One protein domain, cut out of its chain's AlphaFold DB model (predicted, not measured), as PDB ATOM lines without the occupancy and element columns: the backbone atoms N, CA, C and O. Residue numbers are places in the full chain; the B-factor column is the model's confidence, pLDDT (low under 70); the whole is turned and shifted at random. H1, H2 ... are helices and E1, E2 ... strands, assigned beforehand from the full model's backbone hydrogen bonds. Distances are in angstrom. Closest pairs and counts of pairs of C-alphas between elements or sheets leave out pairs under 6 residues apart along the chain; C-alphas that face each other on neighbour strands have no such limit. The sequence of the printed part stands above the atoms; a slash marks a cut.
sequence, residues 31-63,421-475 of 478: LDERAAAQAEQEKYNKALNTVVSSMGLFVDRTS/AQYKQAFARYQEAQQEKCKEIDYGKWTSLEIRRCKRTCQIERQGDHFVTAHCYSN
ATOM      1  N   LEU A  31     -50.747  25.415 -22.533       91.44
ATOM      2  CA  LEU A  31     -49.813  24.284 -22.583       91.44
ATOM      3  C   LEU A  31     -49.359  24.011 -24.020       91.44
ATOM      4  O   LEU A  31     -48.162  23.837 -24.247       91.44
ATOM      5  N   ASP A  32     -50.290  24.032 -24.973       90.44
ATOM      6  CA  ASP A  32     -50.015  23.811 -26.393       90.44
ATOM      7  C   ASP A  32     -49.109  24.921 -26.960       90.44
ATOM      8  O   ASP A  32     -48.114  24.632 -27.625       90.44
ATOM      9  N   GLU A  33     -49.373  26.188 -26.618       90.19
ATOM     10  CA  GLU A  33     -48.533  27.338 -26.985       90.19
ATOM     11  C   GLU A  33     -47.105  27.209 -26.430       90.19
ATOM     12  O   GLU A  33     -46.129  27.477 -27.137       90.19
ATOM     13  N   ARG A  34     -46.945  26.750 -25.181       91.31
ATOM     14  CA  ARG A  34     -45.611  26.513 -24.604       91.31
ATOM     15  C   ARG A  34     -44.888  25.345 -25.250       91.31
ATOM     16  O   ARG A  34     -43.684  25.455 -25.472       91.31
ATOM     17  N   ALA A  35     -45.589  24.250 -25.526       91.12
ATOM     18  CA  ALA A  35     -45.005  23.098 -26.199       91.12
ATOM     19  C   ALA A  35     -44.517  23.481 -27.605       91.12
ATOM     20  O   ALA A  35     -43.399  23.131 -27.983       91.12
ATOM     21  N   ALA A  36     -45.302  24.276 -28.341       88.81
ATOM     22  CA  ALA A  36     -44.911  24.809 -29.644       88.81
ATOM     23  C   ALA A  36     -43.668  25.712 -29.549       88.81
ATOM     24  O   ALA A  36     -42.701  25.498 -30.280       88.81
ATOM     25  N   ALA A  37     -43.644  26.654 -28.600       89.19
ATOM     26  CA  ALA A  37     -42.495  27.537 -28.390       89.19
ATOM     27  C   ALA A  37     -41.222  26.768 -27.985       89.19
ATOM     28  O   ALA A  37     -40.119  27.097 -28.423       89.19
ATOM     29  N   GLN A  38     -41.356  25.720 -27.164       90.94
ATOM     30  CA  GLN A  38     -40.238  24.844 -26.803       90.94
ATOM     31  C   GLN A  38     -39.702  24.084 -28.019       90.94
ATOM     32  O   GLN A  38     -38.492  24.089 -28.242       90.94
ATOM     33  N   ALA A  39     -40.581  23.499 -28.834       89.12
ATOM     34  CA  ALA A  39     -40.186  22.793 -30.050       89.12
ATOM     35  C   ALA A  39     -39.474  23.721 -31.054       89.12
ATOM     36  O   ALA A  39     -38.470  23.337 -31.661       89.12
ATOM     37  N   GLU A  40     -39.941  24.963 -31.200       88.06
ATOM     38  CA  GLU A  40     -39.294  25.971 -32.045       88.06
ATOM     39  C   GLU A  40     -37.899  26.342 -31.520       88.06
ATOM     40  O   GLU A  40     -36.924  26.350 -32.279       88.06
ATOM     41  N   GLN A  41     -37.767  26.558 -30.209       90.44
ATOM     42  CA  GLN A  41     -36.484  26.847 -29.572       90.44
ATOM     43  C   GLN A  41     -35.496  25.675 -29.684       90.44
ATOM     44  O   GLN A  41     -34.293  25.885 -29.869       90.44
ATOM     45  N   GLU A  42     -35.970  24.434 -29.580       90.50
ATOM     46  CA  GLU A  42     -35.155  23.236 -29.786       90.50
ATOM     47  C   GLU A  42     -34.678  23.123 -31.237       90.50
ATOM     48  O   GLU A  42     -33.487  22.889 -31.472       90.50
ATOM     49  N   LYS A  43     -35.565  23.373 -32.209       89.69
ATOM     50  CA  LYS A  43     -35.210  23.427 -33.635       89.69
ATOM     51  C   LYS A  43     -34.152  24.500 -33.897       89.69
ATOM     52  O   LYS A  43     -33.145  24.217 -34.551       89.69
ATOM     53  N   TYR A  44     -34.329  25.692 -33.328       92.69
ATOM     54  CA  TYR A  44     -33.352  26.777 -33.395       92.69
ATOM     55  C   TYR A  44     -31.997  26.359 -32.811       92.69
ATOM     56  O   TYR A  44     -30.966  26.482 -33.471       92.69
ATOM     57  N   ASN A  45     -31.986  25.799 -31.598       92.62
ATOM     58  CA  ASN A  45     -30.759  25.377 -30.922       92.62
ATOM     59  C   ASN A  45     -30.018  24.278 -31.692       92.62
ATOM     60  O   ASN A  45     -28.788  24.315 -31.779       92.62
ATOM     61  N   LYS A  46     -30.744  23.318 -32.276       90.69
ATOM     62  CA  LYS A  46     -30.179  22.264 -33.130       90.69
ATOM     63  C   LYS A  46     -29.513  22.857 -34.377       90.69
ATOM     64  O   LYS A  46     -28.386  22.477 -34.708       90.69
ATOM     65  N   ALA A  47     -30.176  23.801 -35.043       92.00
ATOM     66  CA  ALA A  47     -29.620  24.484 -36.208       92.00
ATOM     67  C   ALA A  47     -28.385  25.323 -35.834       92.00
ATOM     68  O   ALA A  47     -27.336  25.192 -36.467       92.00
ATOM     69  N   LEU A  48     -28.452  26.082 -34.738       94.75
ATOM     70  CA  LEU A  48     -27.341  26.900 -34.254       94.75
ATOM     71  C   LEU A  48     -26.120  26.054 -33.844       94.75
ATOM     72  O   LEU A  48     -24.985  26.423 -34.133       94.75
ATOM     73  N   ASN A  49     -26.316  24.873 -33.249       92.44
ATOM     74  CA  ASN A  49     -25.209  23.947 -32.978       92.44
ATOM     75  C   ASN A  49     -24.493  23.505 -34.274       92.44
ATOM     76  O   ASN A  49     -23.295  23.225 -34.266       92.44
ATOM     77  N   THR A  50     -25.215  23.448 -35.397       90.38
ATOM     78  CA  THR A  50     -24.630  23.131 -36.706       90.38
ATOM     79  C   THR A  50     -23.852  24.322 -37.262       90.38
ATOM     80  O   THR A  50     -22.718  24.139 -37.710       90.38
ATOM     81  N   VAL A  51     -24.405  25.532 -37.140       92.31
ATOM     82  CA  VAL A  51     -23.764  26.809 -37.508       92.31
ATOM     83  C   VAL A  51     -22.390  26.960 -36.846       92.31
ATOM     84  O   VAL A  51     -21.398  27.230 -37.519       92.31
ATOM     85  N   VAL A  52     -22.301  26.719 -35.534       92.62
ATOM     86  CA  VAL A  52     -21.046  26.878 -34.771       92.62
ATOM     87  C   VAL A  52     -20.060  25.718 -34.969       92.62
ATOM     88  O   VAL A  52     -18.896  25.822 -34.583       92.62
ATOM     89  N   SER A  53     -20.491  24.601 -35.568       87.75
ATOM     90  CA  SER A  53     -19.670  23.385 -35.673       87.75
ATOM     91  C   SER A  53     -18.412  23.561 -36.531       87.75
ATOM     92  O   SER A  53     -17.421  22.852 -36.336       87.75
ATOM     93  N   SER A  54     -18.421  24.513 -37.469       82.44
ATOM     94  CA  SER A  54     -17.283  24.818 -38.345       82.44
ATOM     95  C   SER A  54     -16.078  25.366 -37.569       82.44
ATOM     96  O   SER A  54     -14.933  25.051 -37.913       82.44
ATOM     97  N   MET A  55     -16.328  26.094 -36.474       86.56
ATOM     98  CA  MET A  55     -15.304  26.611 -35.560       86.56
ATOM     99  C   MET A  55     -14.523  25.471 -34.890       86.56
ATOM    100  O   MET A  55     -13.340  25.590 -34.598       86.56
ATOM    101  N   GLY A  56     -15.133  24.299 -34.706       77.31
ATOM    102  CA  GLY A  56     -14.452  23.143 -34.117       77.31
ATOM    103  C   GLY A  56     -13.361  22.508 -34.994       77.31
ATOM    104  O   GLY A  56     -12.682  21.593 -34.534       77.31
ATOM    105  N   LEU A  57     -13.191  22.928 -36.258       75.00
ATOM    106  CA  LEU A  57     -12.399  22.176 -37.245       75.00
ATOM    107  C   LEU A  57     -10.950  22.655 -37.421       75.00
ATOM    108  O   LEU A  57     -10.053  21.829 -37.638       75.00
ATOM    109  N   PHE A  58     -10.703  23.966 -37.364       77.00
ATOM    110  CA  PHE A  58      -9.411  24.571 -37.719       77.00
ATOM    111  C   PHE A  58      -9.057  25.732 -36.771       77.00
ATOM    112  O   PHE A  58      -9.967  26.356 -36.232       77.00
ATOM    113  N   VAL A  59      -7.754  26.010 -36.578       80.31
ATOM    114  CA  VAL A  59      -7.289  27.282 -35.965       80.31
ATOM    115  C   VAL A  59      -7.585  28.413 -36.954       80.31
ATOM    116  O   VAL A  59      -7.706  28.143 -38.153       80.31
ATOM    117  N   ASP A  60      -7.717  29.636 -36.453       83.44
ATOM    118  CA  ASP A  60      -7.903  30.862 -37.240       83.44
ATOM    119  C   ASP A  60      -9.218  30.893 -38.035       83.44
ATOM    120  O   ASP A  60      -9.375  31.627 -39.011       83.44
ATOM    121  N   ARG A  61     -10.204  30.092 -37.616       89.06
ATOM    122  CA  ARG A  61     -11.584  30.221 -38.086       89.06
ATOM    123  C   ARG A  61     -12.251  31.359 -37.351       89.06
ATOM    124  O   ARG A  61     -12.147  31.448 -36.131       89.06
ATOM    125  N   THR A  62     -12.963  32.182 -38.104       93.69
ATOM    126  CA  THR A  62     -13.749  33.294 -37.587       93.69
ATOM    127  C   THR A  62     -15.238  32.975 -37.691       93.69
ATOM    128  O   THR A  62     -15.663  32.233 -38.579       93.69
ATOM    129  N   SER A  63     -16.040  33.547 -36.795       95.06
ATOM    130  CA  SER A  63     -17.503  33.469 -36.864       95.06
ATOM    131  C   SER A  63     -18.120  34.424 -37.884       95.06
ATOM    132  O   SER A  63     -19.335  34.405 -38.039       95.06
ATOM    133  N   ALA A 421     -23.782  35.613 -26.727       95.75
ATOM    134  CA  ALA A 421     -24.016  34.674 -25.637       95.75
ATOM    135  C   ALA A 421     -24.652  33.380 -26.158       95.75
ATOM    136  O   ALA A 421     -24.166  32.292 -25.836       95.75
ATOM    137  N   GLN A 422     -25.663  33.490 -27.021       96.06
ATOM    138  CA  GLN A 422     -26.308  32.371 -27.702       96.06
ATOM    139  C   GLN A 422     -25.302  31.589 -28.549       96.06
ATOM    140  O   GLN A 422     -25.254  30.361 -28.460       96.06
ATOM    141  N   TYR A 423     -24.445  32.285 -29.305       96.25
ATOM    142  CA  TYR A 423     -23.391  31.656 -30.101       96.25
ATOM    143  C   TYR A 423     -22.400  30.887 -29.215       96.25
ATOM    144  O   TYR A 423     -22.122  29.711 -29.457       96.25
ATOM    145  N   LYS A 424     -21.897  31.517 -28.143       94.75
ATOM    146  CA  LYS A 424     -20.953  30.879 -27.211       94.75
ATOM    147  C   LYS A 424     -21.572  29.669 -26.509       94.75
ATOM    148  O   LYS A 424     -20.918  28.635 -26.380       94.75
ATOM    149  N   GLN A 425     -22.828  29.777 -26.080       95.50
ATOM    150  CA  GLN A 425     -23.549  28.681 -25.440       95.50
ATOM    151  C   GLN A 425     -23.783  27.520 -26.414       95.50
ATOM    152  O   GLN A 425     -23.589  26.363 -26.047       95.50
ATOM    153  N   ALA A 426     -24.161  27.809 -27.661       95.56
ATOM    154  CA  ALA A 426     -24.310  26.788 -28.690       95.56
ATOM    155  C   ALA A 426     -22.992  26.073 -28.982       95.56
ATOM    156  O   ALA A 426     -22.976  24.853 -29.125       95.56
ATOM    157  N   PHE A 427     -21.876  26.807 -29.007       93.75
ATOM    158  CA  PHE A 427     -20.563  26.202 -29.186       93.75
ATOM    159  C   PHE A 427     -20.194  25.267 -28.026       93.75
ATOM    160  O   PHE A 427     -19.721  24.161 -28.278       93.75
ATOM    161  N   ALA A 428     -20.477  25.653 -26.778       92.56
ATOM    162  CA  ALA A 428     -20.279  24.783 -25.616       92.56
ATOM    163  C   ALA A 428     -21.121  23.496 -25.709       92.56
ATOM    164  O   ALA A 428     -20.576  22.400 -25.613       92.56
ATOM    165  N   ARG A 429     -22.424  23.612 -26.020       93.00
ATOM    166  CA  ARG A 429     -23.303  22.445 -26.237       93.00
ATOM    167  C   ARG A 429     -22.803  21.544 -27.364       93.00
ATOM    168  O   ARG A 429     -22.835  20.322 -27.248       93.00
ATOM    169  N   TYR A 430     -22.351  22.139 -28.469       91.06
ATOM    170  CA  TYR A 430     -21.764  21.400 -29.582       91.06
ATOM    171  C   TYR A 430     -20.524  20.617 -29.132       91.06
ATOM    172  O   TYR A 430     -20.422  19.431 -29.440       91.06
ATOM    173  N   GLN A 431     -19.611  21.244 -28.385       88.12
ATOM    174  CA  GLN A 431     -18.415  20.577 -27.870       88.12
ATOM    175  C   GLN A 431     -18.751  19.410 -26.943       88.12
ATOM    176  O   GLN A 431     -18.179  18.338 -27.120       88.12
ATOM    177  N   GLU A 432     -19.676  19.591 -26.001       89.31
ATOM    178  CA  GLU A 432     -20.131  18.526 -25.097       89.31
ATOM    179  C   GLU A 432     -20.698  17.339 -25.887       89.31
ATOM    180  O   GLU A 432     -20.275  16.197 -25.701       89.31
ATOM    181  N   ALA A 433     -21.580  17.610 -26.855       87.44
ATOM    182  CA  ALA A 433     -22.150  16.577 -27.716       87.44
ATOM    183  C   ALA A 433     -21.091  15.878 -28.587       87.44
ATOM    184  O   ALA A 433     -21.176  14.670 -28.817       87.44
ATOM    185  N   GLN A 434     -20.084  16.612 -29.081       85.00
ATOM    186  CA  GLN A 434     -18.961  15.997 -29.789       85.00
ATOM    187  C   GLN A 434     -18.133  15.117 -28.856       85.00
ATOM    188  O   GLN A 434     -17.851  13.985 -29.223       85.00
ATOM    189  N   GLN A 435     -17.770  15.587 -27.661       84.50
ATOM    190  CA  GLN A 435     -17.001  14.796 -26.698       84.50
ATOM    191  C   GLN A 435     -17.703  13.480 -26.362       84.50
ATOM    192  O   GLN A 435     -17.043  12.444 -26.339       84.50
ATOM    193  N   GLU A 436     -19.027  13.506 -26.188       85.88
ATOM    194  CA  GLU A 436     -19.822  12.295 -25.978       85.88
ATOM    195  C   GLU A 436     -19.758  11.358 -27.188       85.88
ATOM    196  O   GLU A 436     -19.395  10.192 -27.041       85.88
ATOM    197  N   LYS A 437     -20.017  11.877 -28.401       83.94
ATOM    198  CA  LYS A 437     -19.942  11.089 -29.645       83.94
ATOM    199  C   LYS A 437     -18.559  10.452 -29.820       83.94
ATOM    200  O   LYS A 437     -18.459   9.315 -30.257       83.94
ATOM    201  N   CYS A 438     -17.497  11.167 -29.463       82.50
ATOM    202  CA  CYS A 438     -16.109  10.758 -29.657       82.50
ATOM    203  C   CYS A 438     -15.591   9.706 -28.667       82.50
ATOM    204  O   CYS A 438     -14.458   9.252 -28.839       82.50
ATOM    205  N   LYS A 439     -16.379   9.305 -27.657       81.88
ATOM    206  CA  LYS A 439     -16.011   8.202 -26.750       81.88
ATOM    207  C   LYS A 439     -15.919   6.857 -27.474       81.88
ATOM    208  O   LYS A 439     -15.094   6.030 -27.101       81.88
ATOM    209  N   GLU A 440     -16.707   6.665 -28.530       77.94
ATOM    210  CA  GLU A 440     -16.755   5.432 -29.319       77.94
ATOM    211  C   GLU A 440     -16.502   5.740 -30.803       77.94
ATOM    212  O   GLU A 440     -17.426   5.923 -31.592       77.94
ATOM    213  N   ILE A 441     -15.226   5.836 -31.198       76.56
ATOM    214  CA  ILE A 441     -14.856   6.080 -32.601       76.56
ATOM    215  C   ILE A 441     -14.991   4.785 -33.412       76.56
ATOM    216  O   ILE A 441     -14.232   3.839 -33.199       76.56
ATOM    217  N   ASP A 442     -15.874   4.777 -34.413       77.81
ATOM    218  CA  ASP A 442     -15.983   3.689 -35.393       77.81
ATOM    219  C   ASP A 442     -15.237   4.050 -36.689       77.81
ATOM    220  O   ASP A 442     -15.780   4.660 -37.613       77.81
ATOM    221  N   TYR A 443     -13.967   3.648 -36.768       75.50
ATOM    222  CA  TYR A 443     -13.110   3.888 -37.935       75.50
ATOM    223  C   TYR A 443     -13.598   3.211 -39.229       75.50
ATOM    224  O   TYR A 443     -13.138   3.593 -40.303       75.50
ATOM    225  N   GLY A 444     -14.498   2.224 -39.148       77.94
ATOM    226  CA  GLY A 444     -15.057   1.534 -40.313       77.94
ATOM    227  C   GLY A 444     -16.286   2.225 -40.908       77.94
ATOM    228  O   GLY A 444     -16.594   2.002 -42.077       77.94
ATOM    229  N   LYS A 445     -16.978   3.066 -40.130       79.38
ATOM    230  CA  LYS A 445     -18.212   3.754 -40.557       79.38
ATOM    231  C   LYS A 445     -18.088   5.268 -40.646       79.38
ATOM    232  O   LYS A 445     -18.883   5.899 -41.336       79.38
ATOM    233  N   TRP A 446     -17.145   5.864 -39.926       81.62
ATOM    234  CA  TRP A 446     -17.059   7.315 -39.821       81.62
ATOM    235  C   TRP A 446     -16.271   7.935 -40.966       81.62
ATOM    236  O   TRP A 446     -15.263   7.407 -41.438       81.62
ATOM    237  N   THR A 447     -16.694   9.129 -41.366       82.50
ATOM    238  CA  THR A 447     -15.972   9.927 -42.355       82.50
ATOM    239  C   THR A 447     -14.648  10.455 -41.789       82.50
ATOM    240  O   THR A 447     -14.472  10.647 -40.582       82.50
ATOM    241  N   SER A 448     -13.702  10.781 -42.675       79.62
ATOM    242  CA  SER A 448     -12.424  11.399 -42.287       79.62
ATOM    243  C   SER A 448     -12.609  12.713 -41.514       79.62
ATOM    244  O   SER A 448     -11.821  13.027 -40.618       79.62
ATOM    245  N   LEU A 449     -13.670  13.465 -41.824       78.19
ATOM    246  CA  LEU A 449     -14.038  14.695 -41.129       78.19
ATOM    247  C   LEU A 449     -14.517  14.422 -39.698       78.19
ATOM    248  O   LEU A 449     -14.108  15.132 -38.781       78.19
ATOM    249  N   GLU A 450     -15.341  13.396 -39.488       79.12
ATOM    250  CA  GLU A 450     -15.813  12.995 -38.155       79.12
ATOM    251  C   GLU A 450     -14.670  12.496 -37.274       79.12
ATOM    252  O   GLU A 450     -14.522  12.940 -36.138       79.12
ATOM    253  N   ILE A 451     -13.785  11.663 -37.824       78.75
ATOM    254  CA  ILE A 451     -12.579  11.219 -37.116       78.75
ATOM    255  C   ILE A 451     -11.708  12.427 -36.737       78.75
ATOM    256  O   ILE A 451     -11.188  12.501 -35.621       78.75
ATOM    257  N   ARG A 452     -11.554  13.405 -37.642       78.19
ATOM    258  CA  ARG A 452     -10.795  14.633 -37.368       78.19
ATOM    259  C   ARG A 452     -11.433  15.472 -36.256       78.19
ATOM    260  O   ARG A 452     -10.686  15.981 -35.424       78.19
ATOM    261  N   ARG A 453     -12.767  15.583 -36.216       79.38
ATOM    262  CA  ARG A 453     -13.510  16.267 -35.137       79.38
ATOM    263  C   ARG A 453     -13.254  15.631 -33.773       79.38
ATOM    264  O   ARG A 453     -13.134  16.345 -32.794       79.38
ATOM    265  N   CYS A 454     -13.087  14.313 -33.710       79.94
ATOM    266  CA  CYS A 454     -12.816  13.638 -32.441       79.94
ATOM    267  C   CYS A 454     -11.367  13.705 -31.981       79.94
ATOM    268  O   CYS A 454     -11.091  13.734 -30.782       79.94
ATOM    269  N   LYS A 455     -10.428  13.804 -32.921       77.38
ATOM    270  CA  LYS A 455      -8.998  13.949 -32.624       77.38
ATOM    271  C   LYS A 455      -8.602  15.366 -32.209       77.38
ATOM    272  O   LYS A 455      -7.419  15.598 -31.950       77.38
ATOM    273  N   ARG A 456      -9.540  16.320 -32.173       78.31
ATOM    274  CA  ARG A 456      -9.233  17.738 -31.983       78.31
ATOM    275  C   ARG A 456     -10.347  18.487 -31.253       78.31
ATOM    276  O   ARG A 456     -11.489  18.441 -31.677       78.31
ATOM    277  N   THR A 457      -9.985  19.267 -30.240       81.94
ATOM    278  CA  THR A 457     -10.909  20.191 -29.562       81.94
ATOM    279  C   THR A 457     -10.384  21.615 -29.693       81.94
ATOM    280  O   THR A 457      -9.273  21.894 -29.249       81.94
ATOM    281  N   CYS A 458     -11.156  22.509 -30.310       86.31
ATOM    282  CA  CYS A 458     -10.800  23.923 -30.481       86.31
ATOM    283  C   CYS A 458     -11.521  24.803 -29.464       86.31
ATOM    284  O   CYS A 458     -12.704  24.591 -29.238       86.31
ATOM    285  N   GLN A 459     -10.852  25.806 -28.900       88.38
ATOM    286  CA  GLN A 459     -11.488  26.856 -28.099       88.38
ATOM    287  C   GLN A 459     -11.768  28.085 -28.963       88.38
ATOM    288  O   GLN A 459     -11.052  28.333 -29.933       88.38
ATOM    289  N   ILE A 460     -12.807  28.840 -28.602       92.62
ATOM    290  CA  ILE A 460     -13.137  30.114 -29.242       92.62
ATOM    291  C   ILE A 460     -12.927  31.269 -28.270       92.62
ATOM    292  O   ILE A 460     -13.289  31.182 -27.095       92.62
ATOM    293  N   GLU A 461     -12.399  32.368 -28.787       92.81
ATOM    294  CA  GLU A 461     -12.193  33.615 -28.060       92.81
ATOM    295  C   GLU A 461     -12.859  34.755 -28.818       92.81
ATOM    296  O   GLU A 461     -12.882  34.759 -30.048       92.81
ATOM    297  N   ARG A 462     -13.433  35.720 -28.096       93.56
ATOM    298  CA  ARG A 462     -14.033  36.896 -28.727       93.56
ATOM    299  C   ARG A 462     -12.929  37.888 -29.094       93.56
ATOM    300  O   ARG A 462     -12.188  38.320 -28.218       93.56
ATOM    301  N   GLN A 463     -12.871  38.283 -30.361       93.25
ATOM    302  CA  GLN A 463     -12.008  39.340 -30.878       93.25
ATOM    303  C   GLN A 463     -12.881  40.368 -31.605       93.25
ATOM    304  O   GLN A 463     -13.440  40.091 -32.665       93.25
ATOM    305  N   GLY A 464     -13.048  41.545 -30.994       92.19
ATOM    306  CA  GLY A 464     -14.017  42.538 -31.457       92.19
ATOM    307  C   GLY A 464     -15.443  41.983 -31.413       92.19
ATOM    308  O   GLY A 464     -15.909  41.520 -30.366       92.19
ATOM    309  N   ASP A 465     -16.117  41.997 -32.558       93.88
ATOM    310  CA  ASP A 465     -17.461  41.442 -32.710       93.88
ATOM    311  C   ASP A 465     -17.484  39.961 -33.071       93.88
ATOM    312  O   ASP A 465     -18.551  39.361 -33.040       93.88
ATOM    313  N   HIS A 466     -16.349  39.328 -33.345       96.56
ATOM    314  CA  HIS A 466     -16.327  37.948 -33.824       96.56
ATOM    315  C   HIS A 466     -15.755  36.997 -32.782       96.56
ATOM    316  O   HIS A 466     -15.067  37.393 -31.842       96.56
ATOM    317  N   PHE A 467     -16.025  35.711 -32.966       95.62
ATOM    318  CA  PHE A 467     -15.269  34.645 -32.332       95.62
ATOM    319  C   PHE A 467     -14.174  34.163 -33.274       95.62
ATOM    320  O   PHE A 467     -14.410  34.029 -34.473       95.62
ATOM    321  N   VAL A 468     -13.003  33.863 -32.722       94.19
ATOM    322  CA  VAL A 468     -11.862  33.284 -33.434       94.19
ATOM    323  C   VAL A 468     -11.410  32.022 -32.714       94.19
ATOM    324  O   VAL A 468     -11.393  31.968 -31.482       94.19
ATOM    325  N   THR A 469     -11.041  30.990 -33.467       90.44
ATOM    326  CA  THR A 469     -10.454  29.774 -32.897       90.44
ATOM    327  C   THR A 469      -8.967  29.974 -32.632       90.44
ATOM    328  O   THR A 469      -8.127  29.710 -33.488       90.44
ATOM    329  N   ALA A 470      -8.636  30.443 -31.427       77.12
ATOM    330  CA  ALA A 470      -7.257  30.753 -31.044       77.12
ATOM    331  C   ALA A 470      -6.377  29.497 -30.931       77.12
ATOM    332  O   ALA A 470      -5.224  29.479 -31.363       77.12
ATOM    333  N   HIS A 471      -6.924  28.410 -30.377       79.25
ATOM    334  CA  HIS A 471      -6.164  27.195 -30.090       79.25
ATOM    335  C   HIS A 471      -6.993  25.936 -30.300       79.25
ATOM    336  O   HIS A 471      -8.185  25.894 -29.994       79.25
ATOM    337  N   CYS A 472      -6.334  24.872 -30.761       82.56
ATOM    338  CA  CYS A 472      -6.931  23.549 -30.772       82.56
ATOM    339  C   CYS A 472      -5.967  22.490 -30.259       82.56
ATOM    340  O   CYS A 472      -4.852  22.351 -30.761       82.56
ATOM    341  N   TYR A 473      -6.442  21.690 -29.319       78.19
ATOM    342  CA  TYR A 473      -5.696  20.593 -28.730       78.19
ATOM    343  C   TYR A 473      -5.950  19.322 -29.526       78.19
ATOM    344  O   TYR A 473      -7.089  19.042 -29.901       78.19
ATOM    345  N   SER A 474      -4.898  18.542 -29.782       72.50
ATOM    346  CA  SER A 474      -5.092  17.177 -30.256       72.50
ATOM    347  C   SER A 474      -5.549  16.324 -29.083       72.50
ATOM    348  O   SER A 474      -4.822  16.160 -28.102       72.50
ATOM    349  N   ASN A 475      -6.738  15.748 -29.207       66.75
ATOM    350  CA  ASN A 475      -7.145  14.645 -28.363       66.75
ATOM    351  C   ASN A 475      -6.335  13.441 -28.859       66.75
ATOM    352  O   ASN A 475      -6.720  12.781 -29.828       66.75
TER     353      ASN A 475
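AT A GLANCE: This is residues 31 to 63 and 421 to 475 of the 478 residues of an uncharacterized protein of Vibrio jasicida (UniProt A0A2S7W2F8). A hairpin of E1 and E2 stands beside H2; the long H1 crosses H2, its last residues reaching the hairpin and residues 31 to 44 sticking out as an arm. Short H3 sits near E1's start. Printed are 88 residues, in order H1 H2 H3 E1 E2, mixed class, the sheet antiparallel; the whole is loose, radius of gyration of the C-alphas 15.0 A, spans 45 by 40 by 15 A.

IN THESE COORDINATES: Find E1, residues 456 to 463, from (-9.233, 17.738, -31.983); E2 is residues 466 to 474. H1, residues 31 to 56, runs 37.2 A from (-49.813, 24.284, -22.583). H2 is residues 421 to 437, 24.3 A; H3 is residues 448 to 454.

HOW THE PARTS SIT: In the hairpin, N 457 and O 473 are 2.9 A apart. H1, with residues 45 to 56 alone, touches H2, about perpendicular at 76 degrees; the closest C-alphas are Asn 49 and Ala 426, 5.2 A. Every O i to N i+4 pair is within hydrogen-bond range in H2 and H3, 19 of 22 in H1.

THE WHOLE: Residues 64 to 420 are cut out, a 13.0 A gap between C-alphas 63 and 421. Residue 475 alone is under pLDDT 70.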